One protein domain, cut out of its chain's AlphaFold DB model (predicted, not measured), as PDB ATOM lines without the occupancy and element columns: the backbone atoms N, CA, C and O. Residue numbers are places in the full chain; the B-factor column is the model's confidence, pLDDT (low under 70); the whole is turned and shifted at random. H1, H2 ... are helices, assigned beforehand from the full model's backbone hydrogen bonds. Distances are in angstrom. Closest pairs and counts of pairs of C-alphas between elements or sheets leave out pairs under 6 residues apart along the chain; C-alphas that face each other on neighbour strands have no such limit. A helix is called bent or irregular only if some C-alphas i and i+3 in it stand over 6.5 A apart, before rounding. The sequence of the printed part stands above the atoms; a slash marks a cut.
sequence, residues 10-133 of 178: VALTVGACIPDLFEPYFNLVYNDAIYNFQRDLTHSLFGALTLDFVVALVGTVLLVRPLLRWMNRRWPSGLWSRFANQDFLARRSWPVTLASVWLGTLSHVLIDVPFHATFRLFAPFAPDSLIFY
ATOM      1  N   VAL A  10      40.265  13.827   5.811       94.00
ATOM      2  CA  VAL A  10      39.550  13.423   4.590       94.00
ATOM      3  C   VAL A  10      38.712  12.180   4.855       94.00
ATOM      4  O   VAL A  10      37.550  12.153   4.476       94.00
ATOM      5  N   ALA A  11      39.280  11.173   5.524       95.81
ATOM      6  CA  ALA A  11      38.545   9.947   5.838       95.81
ATOM      7  C   ALA A  11      37.366  10.201   6.784       95.81
ATOM      8  O   ALA A  11      36.296   9.638   6.580       95.81
ATOM      9  N   LEU A  12      37.553  11.068   7.782       94.69
ATOM     10  CA  LEU A  12      36.495  11.452   8.714       94.69
ATOM     11  C   LEU A  12      35.351  12.175   7.998       94.69
ATOM     12  O   LEU A  12      34.197  11.796   8.168       94.69
ATOM     13  N   THR A  13      35.669  13.160   7.155       93.75
ATOM     14  CA  THR A  13      34.665  13.906   6.386       93.75
ATOM     15  C   THR A  13      33.935  13.007   5.398       93.75
ATOM     16  O   THR A  13      32.715  13.024   5.357       93.75
ATOM     17  N   VAL A  14      34.657  12.195   4.620       96.00
ATOM     18  CA  VAL A  14      34.023  11.283   3.658       96.00
ATOM     19  C   VAL A  14      33.130  10.284   4.384       96.00
ATOM     20  O   VAL A  14      31.988  10.117   3.975       96.00
ATOM     21  N   GLY A  15      33.605   9.679   5.479       96.12
ATOM     22  CA  GLY A  15      32.801   8.779   6.307       96.12
ATOM     23  C   GLY A  15      31.507   9.424   6.794       96.12
ATOM     24  O   GLY A  15      30.452   8.816   6.675       96.12
ATOM     25  N   ALA A  16      31.572  10.671   7.262       94.94
ATOM     26  CA  ALA A  16      30.398  11.406   7.720       94.94
ATOM     27  C   ALA A  16      29.437  11.833   6.595       94.94
ATOM     28  O   ALA A  16      28.323  12.232   6.894       94.94
ATOM     29  N   CYS A  17      29.846  11.792   5.324       94.00
ATOM     30  CA  CYS A  17      28.993  12.169   4.191       94.00
ATOM     31  C   CYS A  17      28.370  10.971   3.465       94.00
ATOM     32  O   CYS A  17      27.457  11.170   2.670       94.00
ATOM     33  N   ILE A  18      28.888   9.750   3.651       92.38
ATOM     34  CA  ILE A  18      28.378   8.580   2.921       92.38
ATOM     35  C   ILE A  18      26.903   8.278   3.212       92.38
ATOM     36  O   ILE A  18      26.209   8.010   2.229       92.38
ATOM     37  N   PRO A  19      26.406   8.342   4.464       87.06
ATOM     38  CA  PRO A  19      25.003   8.028   4.732       87.06
ATOM     39  C   PRO A  19      24.012   8.854   3.893       87.06
ATOM     40  O   PRO A  19      23.070   8.287   3.335       87.06
ATOM     41  N   ASP A  20      24.319  10.140   3.685       88.38
ATOM     42  CA  ASP A  20      23.527  11.083   2.879       88.38
ATOM     43  C   ASP A  20      23.818  11.041   1.379       88.38
ATOM     44  O   ASP A  20      23.043  11.569   0.581       88.38
ATOM     45  N   LEU A  21      24.945  10.466   0.947       85.19
ATOM     46  CA  LEU A  21      25.432  10.611  -0.433       85.19
ATOM     47  C   LEU A  21      24.383  10.194  -1.476       85.19
ATOM     48  O   LEU A  21      24.324  10.757  -2.570       85.19
ATOM     49  N   PHE A  22      23.569   9.201  -1.134       75.00
ATOM     50  CA  PHE A  22      22.547   8.658  -2.019       75.00
ATOM     51  C   PHE A  22      21.147   9.206  -1.748       75.00
ATOM     52  O   PHE A  22      20.248   8.988  -2.562       75.00
ATOM     53  N   GLU A  23      20.951   9.939  -0.654       77.81
ATOM     54  CA  GLU A  23      19.639  10.427  -0.244       77.81
ATOM     55  C   GLU A  23      18.991  11.331  -1.308       77.81
ATOM     56  O   GLU A  23      17.841  11.072  -1.662       77.81
ATOM     57  N   PRO A  24      19.693  12.303  -1.940       76.50
ATOM     58  CA  PRO A  24      19.099  13.118  -3.002       76.50
ATOM     59  C   PRO A  24      18.666  12.293  -4.216       76.50
ATOM     60  O   PRO A  24      17.625  12.561  -4.809       76.50
ATOM     61  N   TYR A  25      19.453  11.283  -4.593       75.62
ATOM     62  CA  TYR A  25      19.110  10.402  -5.708       75.62
ATOM     63  C   TYR A  25      17.861   9.582  -5.383       75.62
ATOM     64  O   TYR A  25      16.936   9.521  -6.191       75.62
ATOM     65  N   PHE A  26      17.800   8.997  -4.188       71.31
ATOM     66  CA  PHE A  26      16.652   8.197  -3.792       71.31
ATOM     67  C   PHE A  26      15.396   9.055  -3.597       71.31
ATOM     68  O   PHE A  26      14.354   8.670  -4.111       71.31
ATOM     69  N   ASN A  27      15.506  10.247  -3.002       71.50
ATOM     70  CA  ASN A  27      14.400  11.203  -2.847       71.50
ATOM     71  C   ASN A  27      13.802  11.650  -4.196       71.50
ATOM     72  O   ASN A  27      12.619  11.970  -4.276       71.50
ATOM     73  N   LEU A  28      14.608  11.696  -5.262       75.75
ATOM     74  CA  LEU A  28      14.154  12.116  -6.593       75.75
ATOM     75  C   LEU A  28      13.621  10.964  -7.453       75.75
ATOM     76  O   LEU A  28      12.811  11.203  -8.346       75.75
ATOM     77  N   VAL A  29      14.096   9.735  -7.228       75.50
ATOM     78  CA  VAL A  29      13.833   8.591  -8.118       75.50
ATOM     79  C   VAL A  29      12.867   7.574  -7.507       75.50
ATOM     80  O   VAL A  29      12.132   6.923  -8.247       75.50
ATOM     81  N   TYR A  30      12.820   7.444  -6.180       68.12
ATOM     82  CA  TYR A  30      12.044   6.417  -5.486       68.12
ATOM     83  C   TYR A  30      11.175   7.035  -4.387       68.12
ATOM     84  O   TYR A  30      11.685   7.569  -3.413       68.12
ATOM     85  N   ASN A  31       9.854   6.882  -4.503       65.81
ATOM     86  CA  ASN A  31       8.895   7.228  -3.441       65.81
ATOM     87  C   ASN A  31       8.336   5.985  -2.715       65.81
ATOM     88  O   ASN A  31       7.363   6.082  -1.970       65.81
ATOM     89  N   ASP A  32       8.947   4.816  -2.925       67.12
ATOM     90  CA  ASP A  32       8.426   3.517  -2.484       67.12
ATOM     91  C   ASP A  32       9.231   2.896  -1.331       67.12
ATOM     92  O   ASP A  32      10.299   3.367  -0.949       67.12
ATOM     93  N   ALA A  33       8.753   1.764  -0.803       66.19
ATOM     94  CA  ALA A  33       9.359   1.017   0.305       66.19
ATOM     95  C   ALA A  33      10.867   0.705   0.147       66.19
ATOM     96  O   ALA A  33      11.561   0.532   1.150       66.19
ATOM     97  N   ILE A  34      11.383   0.666  -1.088       68.44
ATOM     98  CA  ILE A  34      12.813   0.489  -1.387       68.44
ATOM     99  C   ILE A  34      13.646   1.662  -0.848       68.44
ATOM    100  O   ILE A  34      14.697   1.421  -0.254       68.44
ATOM    101  N   TYR A  35      13.152   2.900  -0.987       70.19
ATOM    102  CA  TYR A  35      13.784   4.107  -0.440       70.19
ATOM    103  C   TYR A  35      13.971   3.972   1.075       70.19
ATOM    104  O   TYR A  35      15.072   4.151   1.594       70.19
ATOM    105  N   ASN A  36      12.904   3.572   1.776       75.31
ATOM    106  CA  ASN A  36      12.927   3.438   3.231       75.31
ATOM    107  C   ASN A  36      13.954   2.395   3.678       75.31
ATOM    108  O   ASN A  36      14.734   2.667   4.580       75.31
ATOM    109  N   PHE A  37      14.023   1.242   3.009       79.31
ATOM    110  CA  PHE A  37      14.992   0.203   3.358       79.31
ATOM    111  C   PHE A  37      16.449   0.637   3.138       79.31
ATOM    112  O   PHE A  37      17.308   0.359   3.970       79.31
ATOM    113  N   GLN A  38      16.743   1.319   2.029       77.94
ATOM    114  CA  GLN A  38      18.097   1.806   1.747       77.94
ATOM    115  C   GLN A  38      18.524   2.882   2.739       77.94
ATOM    116  O   GLN A  38      19.632   2.804   3.268       77.94
ATOM    117  N   ARG A  39      17.628   3.833   3.028       80.56
ATOM    118  CA  ARG A  39      17.862   4.855   4.046       80.56
ATOM    119  C   ARG A  39      18.094   4.213   5.409       80.56
ATOM    120  O   ARG A  39      19.080   4.533   6.055       80.56
ATOM    121  N   ASP A  40      17.245   3.270   5.812       83.31
ATOM    122  CA  ASP A  40      17.388   2.552   7.082       83.31
ATOM    123  C   ASP A  40      18.724   1.804   7.163       83.31
ATOM    124  O   ASP A  40      19.343   1.763   8.222       83.31
ATOM    125  N   LEU A  41      19.203   1.228   6.054       86.00
ATOM    126  CA  LEU A  41      20.512   0.588   6.019       86.00
ATOM    127  C   LEU A  41      21.642   1.598   6.225       86.00
ATOM    128  O   LEU A  41      22.435   1.383   7.136       86.00
ATOM    129  N   THR A  42      21.715   2.679   5.441       88.50
ATOM    130  CA  THR A  42      22.804   3.675   5.547       88.50
ATOM    131  C   THR A  42      22.721   4.536   6.812       88.50
ATOM    132  O   THR A  42      23.708   5.120   7.243       88.50
ATOM    133  N   HIS A  43      21.558   4.568   7.462       89.69
ATOM    134  CA  HIS A  43      21.305   5.278   8.717       89.69
ATOM    135  C   HIS A  43      21.113   4.311   9.897       89.69
ATOM    136  O   HIS A  43      20.329   4.549  10.814       89.69
ATOM    137  N   SER A  44      21.842   3.194   9.897       90.25
ATOM    138  CA  SER A  44      21.870   2.241  11.011       90.25
ATOM    139  C   SER A  44      23.289   2.001  11.502       90.25
ATOM    140  O   SER A  44      24.267   2.196  10.780       90.25
ATOM    141  N   LEU A  45      23.423   1.486  12.728       92.00
ATOM    142  CA  LEU A  45      24.717   1.025  13.233       92.00
ATOM    143  C   LEU A  45      25.294  -0.091  12.359       92.00
ATOM    144  O   LEU A  45      26.510  -0.167  12.189       92.00
ATOM    145  N   PHE A  46      24.439  -0.948  11.795       92.81
ATOM    146  CA  PHE A  46      24.889  -1.993  10.887       92.81
ATOM    147  C   PHE A  46      25.499  -1.401   9.614       92.81
ATOM    148  O   PHE A  46      26.627  -1.763   9.277       92.81
ATOM    149  N   GLY A  47      24.809  -0.473   8.943       92.31
ATOM    150  CA  GLY A  47      25.334   0.215   7.757       92.31
ATOM    151  C   GLY A  47      26.628   0.960   8.047       92.31
ATOM    152  O   GLY A  47      27.636   0.707   7.380       92.31
ATOM    153  N   ALA A  48      26.647   1.750   9.126       93.50
ATOM    154  CA  ALA A  48      27.809   2.538   9.528       93.50
ATOM    155  C   ALA A  48      29.065   1.686   9.758       93.50
ATOM    156  O   ALA A  48      30.177   2.114   9.429       93.50
ATOM    157  N   LEU A  49      28.898   0.487  10.329       94.62
ATOM    158  CA  LEU A  49      29.987  -0.450  10.618       94.62
ATOM    159  C   LEU A  49      30.372  -1.330   9.419       94.62
ATOM    160  O   LEU A  49      31.449  -1.929   9.440       94.62
ATOM    161  N   THR A  50      29.525  -1.420   8.390       94.69
ATOM    162  CA  THR A  50      29.717  -2.324   7.246       94.69
ATOM    163  C   THR A  50      29.750  -1.573   5.916       94.69
ATOM    164  O   THR A  50      30.832  -1.219   5.444       94.69
ATOM    165  N   LEU A  51      28.589  -1.344   5.301       92.88
ATOM    166  CA  LEU A  51      28.439  -0.771   3.969       92.88
ATOM    167  C   LEU A  51      29.071   0.617   3.880       92.88
ATOM    168  O   LEU A  51      29.945   0.834   3.039       92.88
ATOM    169  N   ASP A  52      28.685   1.531   4.771       94.19
ATOM    170  CA  ASP A  52      29.128   2.922   4.700       94.19
ATOM    171  C   ASP A  52      30.618   3.020   4.968       94.19
ATOM    172  O   ASP A  52      31.323   3.771   4.301       94.19
ATOM    173  N   PHE A  53      31.131   2.200   5.887       95.62
ATOM    174  CA  PHE A  53      32.561   2.113   6.141       95.62
ATOM    175  C   PHE A  53      33.340   1.705   4.889       95.62
ATOM    176  O   PHE A  53      34.326   2.358   4.538       95.62
ATOM    177  N   VAL A  54      32.912   0.643   4.199       96.44
ATOM    178  CA  VAL A  54      33.592   0.160   2.990       96.44
ATOM    179  C   VAL A  54      33.516   1.205   1.880       96.44
ATOM    180  O   VAL A  54      34.546   1.551   1.296       96.44
ATOM    181  N   VAL A  55      32.327   1.751   1.619       95.56
ATOM    182  CA  VAL A  55      32.114   2.778   0.589       95.56
ATOM    183  C   VAL A  55      32.926   4.034   0.903       95.56
ATOM    184  O   VAL A  55      33.615   4.553   0.024       95.56
ATOM    185  N   ALA A  56      32.934   4.488   2.155       96.50
ATOM    186  CA  ALA A  56      33.695   5.653   2.585       96.50
ATOM    187  C   ALA A  56      35.202   5.427   2.484       96.50
ATOM    188  O   ALA A  56      35.933   6.321   2.054       96.50
ATOM    189  N   LEU A  57      35.694   4.241   2.845       97.31
ATOM    190  CA  LEU A  57      37.108   3.901   2.731       97.31
ATOM    191  C   LEU A  57      37.551   3.893   1.263       97.31
ATOM    192  O   LEU A  57      38.551   4.529   0.916       97.31
ATOM    193  N   VAL A  58      36.780   3.232   0.397       97.25
ATOM    194  CA  VAL A  58      37.008   3.202  -1.053       97.25
ATOM    195  C   VAL A  58      36.958   4.616  -1.631       97.25
ATOM    196  O   VAL A  58      37.903   5.038  -2.298       97.25
ATOM    197  N   GLY A  59      35.917   5.385  -1.313       96.44
ATOM    198  CA  GLY A  59      35.755   6.771  -1.747       96.44
ATOM    199  C   GLY A  59      36.908   7.659  -1.282       96.44
ATOM    200  O   GLY A  59      37.476   8.411  -2.072       96.44
ATOM    201  N   THR A  60      37.346   7.518  -0.033       96.56
ATOM    202  CA  THR A  60      38.491   8.258   0.512       96.56
ATOM    203  C   THR A  60      39.766   7.953  -0.273       96.56
ATOM    204  O   THR A  60      40.475   8.873  -0.690       96.56
ATOM    205  N   VAL A  61      40.093   6.669  -0.452       96.50
ATOM    206  CA  VAL A  61      41.396   6.227  -0.971       96.50
ATOM    207  C   VAL A  61      41.478   6.335  -2.491       96.50
ATOM    208  O   VAL A  61      42.503   6.792  -3.002       96.50
ATOM    209  N   LEU A  62      40.426   5.929  -3.203       97.50
ATOM    210  CA  LEU A  62      40.432   5.789  -4.661       97.50
ATOM    211  C   LEU A  62      39.824   6.987  -5.396       97.50
ATOM    212  O   LEU A  62      40.182   7.209  -6.549       97.50
ATOM    213  N   LEU A  63      38.966   7.781  -4.748       96.75
ATOM    214  CA  LEU A  63      38.274   8.892  -5.406       96.75
ATOM    215  C   LEU A  63      38.709  10.255  -4.861       96.75
ATOM    216  O   LEU A  63      39.392  11.016  -5.546       96.75
ATOM    217  N   VAL A  64      38.370  10.556  -3.608       96.19
ATOM    218  CA  VAL A  64      38.484  11.897  -3.023       96.19
ATOM    219  C   VAL A  64      39.941  12.326  -2.880       96.19
ATOM    220  O   VAL A  64      40.317  13.406  -3.335       96.19
ATOM    221  N   ARG A  65      40.813  11.485  -2.304       95.31
ATOM    222  CA  ARG A  65      42.238  11.834  -2.164       95.31
ATOM    223  C   ARG A  65      42.939  11.993  -3.521       95.31
ATOM    224  O   ARG A  65      43.662  12.985  -3.673       95.31
ATOM    225  N   PRO A  66      42.796  11.074  -4.496       96.31
ATOM    226  CA  PRO A  66      43.361  11.259  -5.829       96.31
ATOM    227  C   PRO A  66      42.843  12.516  -6.526       96.31
ATOM    228  O   PRO A  66      43.657  13.270  -7.065       96.31
ATOM    229  N   LEU A  67      41.537  12.784  -6.443       96.88
ATOM    230  CA  LEU A  67      40.918  13.974  -7.021       96.88
ATOM    231  C   LEU A  67      41.504  15.249  -6.416       96.88
ATOM    232  O   LEU A  67      42.036  16.076  -7.147       96.88
ATOM    233  N   LEU A  68      41.522  15.379  -5.089       95.75
ATOM    234  CA  LEU A  68      42.071  16.560  -4.415       95.75
ATOM    235  C   LEU A  68      43.560  16.768  -4.723       95.75
ATOM    236  O   LEU A  68      44.004  17.896  -4.935       95.75
ATOM    237  N   ARG A  69      44.346  15.687  -4.831       95.06
ATOM    238  CA  ARG A  69      45.751  15.769  -5.274       95.06
ATOM    239  C   ARG A  69      45.880  16.206  -6.728       95.06
ATOM    240  O   ARG A  69      46.816  16.928  -7.064       95.06
ATOM    241  N   TRP A  70      44.999  15.743  -7.610       96.62
ATOM    242  CA  TRP A  70      44.957  16.201  -8.994       96.62
ATOM    243  C   TRP A  70      44.577  17.683  -9.071       96.62
ATOM    244  O   TRP A  70      45.316  18.446  -9.687       96.62
ATOM    245  N   MET A  71      43.534  18.118  -8.359       95.88
ATOM    246  CA  MET A  71      43.111  19.521  -8.303       95.88
ATOM    247  C   MET A  71      44.215  20.422  -7.748       95.88
ATOM    248  O   MET A  71      44.506  21.460  -8.333       95.88
ATOM    249  N   ASN A  72      44.907  19.993  -6.688       94.50
ATOM    250  CA  ASN A  72      46.028  20.738  -6.115       94.50
ATOM    251  C   ASN A  72      47.218  20.870  -7.084       94.50
ATOM    252  O   ASN A  72      47.933  21.865  -7.031       94.50
ATOM    253  N   ARG A  73      47.434  19.886  -7.970       94.56
ATOM    254  CA  ARG A  73      48.439  19.972  -9.047       94.56
ATOM    255  C   ARG A  73      47.968  20.861 -10.196       94.56
ATOM    256  O   ARG A  73      48.764  21.616 -10.739       94.56
ATOM    257  N   ARG A  74      46.690  20.764 -10.574       96.44
ATOM    258  CA  ARG A  74      46.109  21.490 -11.711       96.44
ATOM    259  C   ARG A  74      45.894  22.979 -11.418       96.44
ATOM    260  O   ARG A  74      46.034  23.787 -12.338       96.44
ATOM    261  N   TRP A  75      45.563  23.311 -10.171       92.94
ATOM    262  CA  TRP A  75      45.292  24.661  -9.672       92.94
ATOM    263  C   TRP A  75      45.923  24.846  -8.279       92.94
ATOM    264  O   TRP A  75      45.253  24.644  -7.260       92.94
ATOM    265  N   PRO A  76      47.214  25.210  -8.207       86.94
ATOM    266  CA  PRO A  76      47.959  25.294  -6.953       86.94
ATOM    267  C   PRO A  76      47.590  26.559  -6.158       86.94
ATOM    268  O   PRO A  76      48.343  27.525  -6.101       86.94
ATOM    269  N   SER A  77      46.415  26.553  -5.530       85.38
ATOM    270  CA  SER A  77      45.927  27.631  -4.654       85.38
ATOM    271  C   SER A  77      46.078  27.319  -3.162       85.38
ATOM    272  O   SER A  77      45.852  28.180  -2.317       85.38
ATOM    273  N   GLY A  78      46.401  26.068  -2.815       83.12
ATOM    274  CA  GLY A  78      46.381  25.567  -1.439       83.12
ATOM    275  C   GLY A  78      44.978  25.261  -0.897       83.12
ATOM    276  O   GLY A  78      44.878  24.528   0.080       83.12
ATOM    277  N   LEU A  79      43.903  25.720  -1.549       85.62
ATOM    278  CA  LEU A  79      42.513  25.456  -1.134       85.62
ATOM    279  C   LEU A  79      42.174  23.957  -1.131       85.62
ATOM    280  O   LEU A  79      41.407  23.488  -0.299       85.62
ATOM    281  N   TRP A  80      42.783  23.198  -2.042       89.81
ATOM    282  CA  TRP A  80      42.533  21.763  -2.221       89.81
ATOM    283  C   TRP A  80      43.300  20.868  -1.248       89.81
ATOM    284  O   TRP A  80      43.032  19.672  -1.176       89.81
ATOM    285  N   SER A  81      44.292  21.421  -0.548       89.44
ATOM    286  CA  SER A  81      45.191  20.663   0.329       89.44
ATOM    287  C   SER A  81      45.241  21.185   1.757       89.44
ATOM    288  O   SER A  81      45.689  20.461   2.647       89.44
ATOM    289  N   ARG A  82      44.783  22.419   1.998       87.00
ATOM    290  CA  ARG A  82      44.892  23.080   3.293       87.00
ATOM    291  C   ARG A  82      43.562  23.567   3.835       87.00
ATOM    292  O   ARG A  82      42.776  24.195   3.141       87.00
ATOM    293  N   PHE A  83      43.381  23.364   5.132       82.12
ATOM    294  CA  PHE A  83      42.291  23.915   5.925       82.12
ATOM    295  C   PHE A  83      42.892  24.449   7.221       82.12
ATOM    296  O   PHE A  83      43.738  23.784   7.814       82.12
ATOM    297  N   ALA A  84      42.525  25.661   7.643       76.31
ATOM    298  CA  ALA A  84      43.088  26.279   8.852       76.31
ATOM    299  C   ALA A  84      44.637  26.341   8.874       76.31
ATOM    300  O   ALA A  84      45.275  26.143   9.911       76.31
ATOM    301  N   ASN A  85      45.258  26.577   7.709       74.00
ATOM    302  CA  ASN A  85      46.716  26.528   7.502       74.00
ATOM    303  C   ASN A  85      47.364  25.156   7.811       74.00
ATOM    304  O   ASN A  85      48.572  25.062   8.022       74.00
ATOM    305  N   GLN A  86      46.572  24.084   7.838       79.31
ATOM    306  CA  GLN A  86      47.023  22.709   8.036       79.31
ATOM    307  C   GLN A  86      46.825  21.909   6.760       79.31
ATOM    308  O   GLN A  86      45.776  22.003   6.132       79.31
ATOM    309  N   ASP A  87      47.818  21.101   6.401       87.69
ATOM    310  CA  ASP A  87      47.698  20.155   5.295       87.69
ATOM    311  C   ASP A  87      46.821  18.966   5.724       87.69
ATOM    312  O   ASP A  87      47.242  18.121   6.521       87.69
ATOM    313  N   PHE A  88      45.590  18.920   5.214       89.12
ATOM    314  CA  PHE A  88      44.664  17.820   5.476       89.12
ATOM    315  C   PHE A  88      44.857  16.646   4.503       89.12
ATOM    316  O   PHE A  88      44.365  15.548   4.768       89.12
ATOM    317  N   LEU A  89      45.589  16.839   3.398       90.12
ATOM    318  CA  LEU A  89      45.925  15.772   2.449       90.12
ATOM    319  C   LEU A  89      47.137  14.948   2.873       90.12
ATOM    320  O   LEU A  89      47.345  13.862   2.305       90.12
ATOM    321  N   ALA A  90      47.895  15.421   3.863       87.75
ATOM    322  CA  ALA A  90      49.003  14.704   4.475       87.75
ATOM    323  C   ALA A  90      48.643  13.229   4.725       87.75
ATOM    324  O   ALA A  90      47.561  12.894   5.222       87.75
ATOM    325  N   ARG A  91      49.555  12.327   4.343       83.31
ATOM    326  CA  ARG A  91      49.352  10.886   4.530       83.31
ATOM    327  C   ARG A  91      49.254  10.570   6.022       83.31
ATOM    328  O   ARG A  91      50.026  11.084   6.832       83.31
ATOM    329  N   ARG A  92      48.313   9.697   6.366       89.88
ATOM    330  CA  ARG A  92      48.168   9.101   7.694       89.88
ATOM    331  C   ARG A  92      48.475   7.611   7.610       89.88
ATOM    332  O   ARG A  92      48.528   7.048   6.517       89.88
ATOM    333  N   SER A  93      48.744   6.994   8.757       93.56
ATOM    334  CA  SER A  93      48.863   5.542   8.827       93.56
ATOM    335  C   SER A  93      47.496   4.904   8.572       93.56
ATOM    336  O   SER A  93      46.465   5.479   8.922       93.56
ATOM    337  N   TRP A  94      47.491   3.704   7.994       95.38
ATOM    338  CA  TRP A  94      46.256   2.968   7.718       95.38
ATOM    339  C   TRP A  94      45.324   2.835   8.930       95.38
ATOM    340  O   TRP A  94      44.144   3.138   8.768       95.38
ATOM    341  N   PRO A  95      45.803   2.499  10.148       95.31
ATOM    342  CA  PRO A  95      44.932   2.431  11.319       95.31
ATOM    343  C   PRO A  95      44.221   3.754  11.626       95.31
ATOM    344  O   PRO A  95      43.050   3.753  11.983       95.31
ATOM    345  N   VAL A  96      44.906   4.889  11.444       94.25
ATOM    346  CA  VAL A  96      44.310   6.215  11.661       94.25
ATOM    347  C   VAL A  96      43.249   6.504  10.607       94.25
ATOM    348  O   VAL A  96      42.185   7.005  10.954       94.25
ATOM    349  N   THR A  97      43.512   6.181   9.340       95.38
ATOM    350  CA  THR A  97      42.530   6.344   8.263       95.38
ATOM    351  C   THR A  97      41.294   5.484   8.519       95.38
ATOM    352  O   THR A  97      40.198   6.031   8.528       95.38
ATOM    353  N   LEU A  98      41.452   4.188   8.818       96.00
ATOM    354  CA  LEU A  98      40.335   3.277   9.109       96.00
ATOM    355  C   LEU A  98      39.507   3.764  10.305       96.00
ATOM    356  O   LEU A  98      38.294   3.917  10.190       96.00
ATOM    357  N   ALA A  99      40.165   4.094  11.421       95.50
ATOM    358  CA  ALA A  99      39.486   4.619  12.602       95.50
ATOM    359  C   ALA A  99      38.764   5.942  12.311       95.50
ATOM    360  O   ALA A  99      37.681   6.176  12.831       95.50
ATOM    361  N   SER A 100      39.337   6.803  11.467       95.88
ATOM    362  CA  SER A 100      38.707   8.072  11.093       95.88
ATOM    363  C   SER A 100      37.480   7.863  10.209       95.88
ATOM    364  O   SER A 100      36.496   8.559  10.416       95.88
ATOM    365  N   VAL A 101      37.509   6.901   9.278       96.69
ATOM    366  CA  VAL A 101      36.324   6.540   8.483       96.69
ATOM    367  C   VAL A 101      35.215   6.021   9.395       96.69
ATOM    368  O   VAL A 101      34.105   6.533   9.319       96.69
ATOM    369  N   TRP A 102      35.519   5.072  10.290       95.38
ATOM    370  CA  TRP A 102      34.546   4.565  11.266       95.38
ATOM    371  C   TRP A 102      33.973   5.662  12.150       95.38
ATOM    372  O   TRP A 102      32.768   5.719  12.353       95.38
ATOM    373  N   LEU A 103      34.823   6.544  12.674       96.06
ATOM    374  CA  LEU A 103      34.348   7.672  13.467       96.06
ATOM    375  C   LEU A 103      33.461   8.600  12.637       96.06
ATOM    376  O   LEU A 103      32.465   9.073  13.163       96.06
ATOM    377  N   GLY A 104      33.788   8.826  11.364       95.81
ATOM    378  CA  GLY A 104      32.959   9.590  10.436       95.81
ATOM    379  C   GLY A 104      31.567   8.982  10.274       95.81
ATOM    380  O   GLY A 104      30.584   9.640  10.607       95.81
ATOM    381  N   THR A 105      31.487   7.719   9.837       95.38
ATOM    382  CA  THR A 105      30.209   7.027   9.583       95.38
ATOM    383  C   THR A 105      29.368   6.904  10.852       95.38
ATOM    384  O   THR A 105      28.180   7.216  10.841       95.38
ATOM    385  N   LEU A 106      29.985   6.535  11.979       94.69
ATOM    386  CA  LEU A 106      29.292   6.456  13.266       94.69
ATOM    387  C   LEU A 106      28.840   7.827  13.761       94.69
ATOM    388  O   LEU A 106      27.750   7.932  14.312       94.69
ATOM    389  N   SER A 107      29.659   8.870  13.598       93.31
ATOM    390  CA  SER A 107      29.290  10.206  14.069       93.31
ATOM    391  C   SER A 107      28.046  10.723  13.367       93.31
ATOM    392  O   SER A 107      27.187  11.267  14.046       93.31
ATOM    393  N   HIS A 108      27.916  10.486  12.063       91.25
ATOM    394  CA  HIS A 108      26.719  10.832  11.310       91.25
ATOM    395  C   HIS A 108      25.483  10.122  11.886       91.25
ATOM    396  O   HIS A 108      24.606  10.774  12.444       91.25
ATOM    397  N   VAL A 109      25.495   8.782  11.903       89.81
ATOM    398  CA  VAL A 109      24.373   7.962  12.402       89.81
ATOM    399  C   VAL A 109      23.987   8.321  13.836       89.81
ATOM    400  O   VAL A 109      22.809   8.429  14.151       89.81
ATOM    401  N   LEU A 110      24.960   8.515  14.730       88.31
ATOM    402  CA  LEU A 110      24.684   8.822  16.136       88.31
ATOM    403  C   LEU A 110      24.176  10.249  16.347       88.31
ATOM    404  O   LEU A 110      23.384  10.474  17.263       88.31
ATOM    405  N   ILE A 111      24.642  11.205  15.540       85.81
ATOM    406  CA  ILE A 111      24.145  12.581  15.581       85.81
ATOM    407  C   ILE A 111      22.722  12.630  15.034       85.81
ATOM    408  O   ILE A 111      21.929  13.378  15.584       85.81
ATOM    409  N   ASP A 112      22.362  11.797  14.058       81.56
ATOM    410  CA  ASP A 112      21.030  11.795  13.449       81.56
ATOM    411  C   ASP A 112      19.913  11.216  14.307       81.56
ATOM    412  O   ASP A 112      18.752  11.576  14.098       81.56
ATOM    413  N   VAL A 113      20.234  10.348  15.273       78.19
ATOM    414  CA  VAL A 113      19.250   9.712  16.170       78.19
ATOM    415  C   VAL A 113      18.232  10.711  16.749       78.19
ATOM    416  O   VAL A 113      17.033  10.449  16.651       78.19
ATOM    417  N   PRO A 114      18.635  11.847  17.358       71.12
ATOM    418  CA  PRO A 114      17.689  12.844  17.859       71.12
ATOM    419  C   PRO A 114      16.991  13.685  16.777       71.12
ATOM    420  O   PRO A 114      16.075  14.421  17.128       71.12
ATOM    421  N   PHE A 115      17.407  13.633  15.508       71.31
ATOM    422  CA  PHE A 115      16.942  14.549  14.452       71.31
ATOM    423  C   PHE A 115      16.063  13.896  13.388       71.31
ATOM    424  O   PHE A 115      15.664  14.574  12.445       71.31
ATOM    425  N   HIS A 116      15.741  12.610  13.519       68.44
ATOM    426  CA  HIS A 116      14.941  11.908  12.524       68.44
ATOM    427  C   HIS A 116      13.820  11.102  13.178       68.44
ATOM    428  O   HIS A 116      14.035  10.046  13.767       68.44
ATOM    429  N   ALA A 117      12.583  11.567  12.986       57.25
ATOM    430  CA  ALA A 117      11.339  10.964  13.481       57.25
ATOM    431  C   ALA A 117      11.102   9.481  13.113       57.25
ATOM    432  O   ALA A 117      10.211   8.832  13.654       57.25
ATOM    433  N   THR A 118      11.871   8.938  12.171       67.19
ATOM    434  CA  THR A 118      11.752   7.556  11.681       67.19
ATOM    435  C   THR A 118      13.115   6.874  11.573       67.19
ATOM    436  O   THR A 118      13.340   6.086  10.658       67.19
ATOM    437  N   PHE A 119      14.055   7.228  12.449       72.38
ATOM    438  CA  PHE A 119      15.380   6.619  12.474       72.38
ATOM    439  C   PHE A 119      15.315   5.194  13.029       72.38
ATOM    440  O   PHE A 119      14.763   4.978  14.104       72.38
ATOM    441  N   ARG A 120      15.880   4.213  12.322       83.31
ATOM    442  CA  ARG A 120      15.897   2.804  12.749       83.31
ATOM    443  C   ARG A 120      17.321   2.378  13.056       83.31
ATOM    444  O   ARG A 120      17.984   1.721  12.257       83.31
ATOM    445  N   LEU A 121      17.785   2.744  14.250       86.00
ATOM    446  CA  LEU A 121      19.194   2.633  14.642       86.00
ATOM    447  C   LEU A 121      19.768   1.212  14.487       86.00
ATOM    448  O   LEU A 121      20.944   1.055  14.152       86.00
ATOM    449  N   PHE A 122      18.949   0.180  14.715       88.06
ATOM    450  CA  PHE A 122      19.362  -1.224  14.642       88.06
ATOM    451  C   PHE A 122      18.801  -1.969  13.418       88.06
ATOM    452  O   PHE A 122      18.753  -3.206  13.412       88.06
ATOM    453  N   ALA A 123      18.376  -1.255  12.371       84.88
ATOM    454  CA  ALA A 123      18.118  -1.887  11.081       84.88
ATOM    455  C   ALA A 123      19.384  -2.626  10.571       84.88
ATOM    456  O   ALA A 123      20.502  -2.247  10.920       84.88
ATOM    457  N   PRO A 124      19.240  -3.713   9.791       85.88
ATOM    458  CA  PRO A 124      17.985  -4.351   9.386       85.88
ATOM    459  C   PRO A 124      17.437  -5.357  10.420       85.88
ATOM    460  O   PRO A 124      16.395  -5.959  10.182       85.88
ATOM    461  N   PHE A 125      18.124  -5.576  11.546       86.12
ATOM    462  CA  PHE A 125      17.807  -6.670  12.476       86.12
ATOM    463  C   PHE A 125      16.630  -6.371  13.406       86.12
ATOM    464  O   PHE A 125      15.898  -7.285  13.777       86.12
ATOM    465  N   ALA A 126      16.444  -5.106  13.782       80.94
ATOM    466  CA  ALA A 126      15.321  -4.658  14.597       80.94
ATOM    467  C   ALA A 126      14.676  -3.414  13.958       80.94
ATOM    468  O   ALA A 126      14.980  -2.286  14.352       80.94
ATOM    469  N   PRO A 127      13.808  -3.587  12.948       65.50
ATOM    470  CA  PRO A 127      13.236  -2.477  12.183       65.50
ATOM    471  C   PRO A 127      12.291  -1.576  12.997       65.50
ATOM    472  O   PRO A 127      12.062  -0.441  12.604       65.50
ATOM    473  N   ASP A 128      11.797  -2.019  14.154       69.50
ATOM    474  CA  ASP A 128      10.942  -1.205  15.037       69.50
ATOM    475  C   ASP A 128      11.722  -0.536  16.184       69.50
ATOM    476  O   ASP A 128      11.147  -0.041  17.156       69.50
ATOM    477  N   SER A 129      13.053  -0.553  16.112       62.53
ATOM    478  CA  SER A 129      13.902  -0.058  17.189       62.53
ATOM    479  C   SER A 129      14.103   1.461  17.130       62.53
ATOM    480  O   SER A 129      14.553   2.012  16.131       62.53
ATOM    481  N   LEU A 130      13.809   2.115  18.261       62.94
ATOM    482  CA  LEU A 130      14.110   3.522  18.558       62.94
ATOM    483  C   LEU A 130      13.437   4.539  17.615       62.94
ATOM    484  O   LEU A 130      14.087   5.334  16.952       62.94
ATOM    485  N   ILE A 131      12.103   4.561  17.626       62.72
ATOM    486  CA  ILE A 131      11.308   5.576  16.925       62.72
ATOM    487  C   ILE A 131      11.392   6.896  17.701       62.72
ATOM    488  O   ILE A 131      10.771   7.050  18.758       62.72
ATOM    489  N   PHE A 132      12.161   7.860  17.191       66.81
ATOM    490  CA  PHE A 132      12.127   9.221  17.718       66.81
ATOM    491  C   PHE A 132      10.725   9.809  17.517       66.81
ATOM    492  O   PHE A 132      10.175   9.809  16.417       66.81
ATOM    493  N   TYR A 133      10.106  10.302  18.589       71.06
ATOM    494  CA  TYR A 133       8.748  10.821  18.493       71.06
ATOM    495  C   TYR A 133       8.746  12.140  17.714       71.06
ATOM    496  O   TYR A 133       9.256  13.142  18.205       71.06
TER     497      TYR A 133
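What this domain is: This is residues 10 to 133 of the 178 residues of the protein "DUF4184 family protein" of Euryarchaeota archaeon (UniProt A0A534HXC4). Helices H1 and H6 and the arm H5a cross in the core; H2 and H3 lie toward one end of the elongated body, H5b toward the other. The 124 printed residues include six named helices, H1 to H6 in order, and no named strand: all helix. It is only just compact, close to loose: radius of gyration of the C-alphas 16.4 A, spans 49 by 32 by 23 A.

How they stand to each other: Start at H1, residues 10 to 21; it touches H6, residues 94 to 115, closest at the C-alphas of Ala 16 and Gly 104, 4.2 A. Next, H2, residues 23 to 29, and H3, residues 33 to 42, form a helical hairpin and only just touch, with 3 pairs of C-alphas within 8 A, closest Phe 26 and Tyr 35, 6.0 A. H4, residues 45 to 49, touches H6, closest at C-alphas 48 and 105, 5.1 A. H5, residues 51 to 74, one helix by its hydrogen bonds, is bent, C-alphas 62 and 65 being 6.8 A apart; its arm H5a, residues 51 to 62, touches H1 at a steep tilt of 50 degrees, closest at C-alphas 56 and 15, 4.9 A. Every O i to N i+4 pair is within hydrogen-bond range in H2, H3, H4, H5a and H5b, residues 65 to 74; H1 has 6 of 8, H6 16 of 18.

Where its parts are: Find C-alpha 10 at (39.550, 13.423, 4.590), where H1 begins; H6, 32.2 A from first to last C-alpha, ends at C-alpha 115 at (16.942, 14.549, 14.452).

The domain as a whole: The printed part has no cut; the link H5 to H6 is long. Look for pLDDT under 70 at residues 30 to 34, 116 to 118 and 127 to 132.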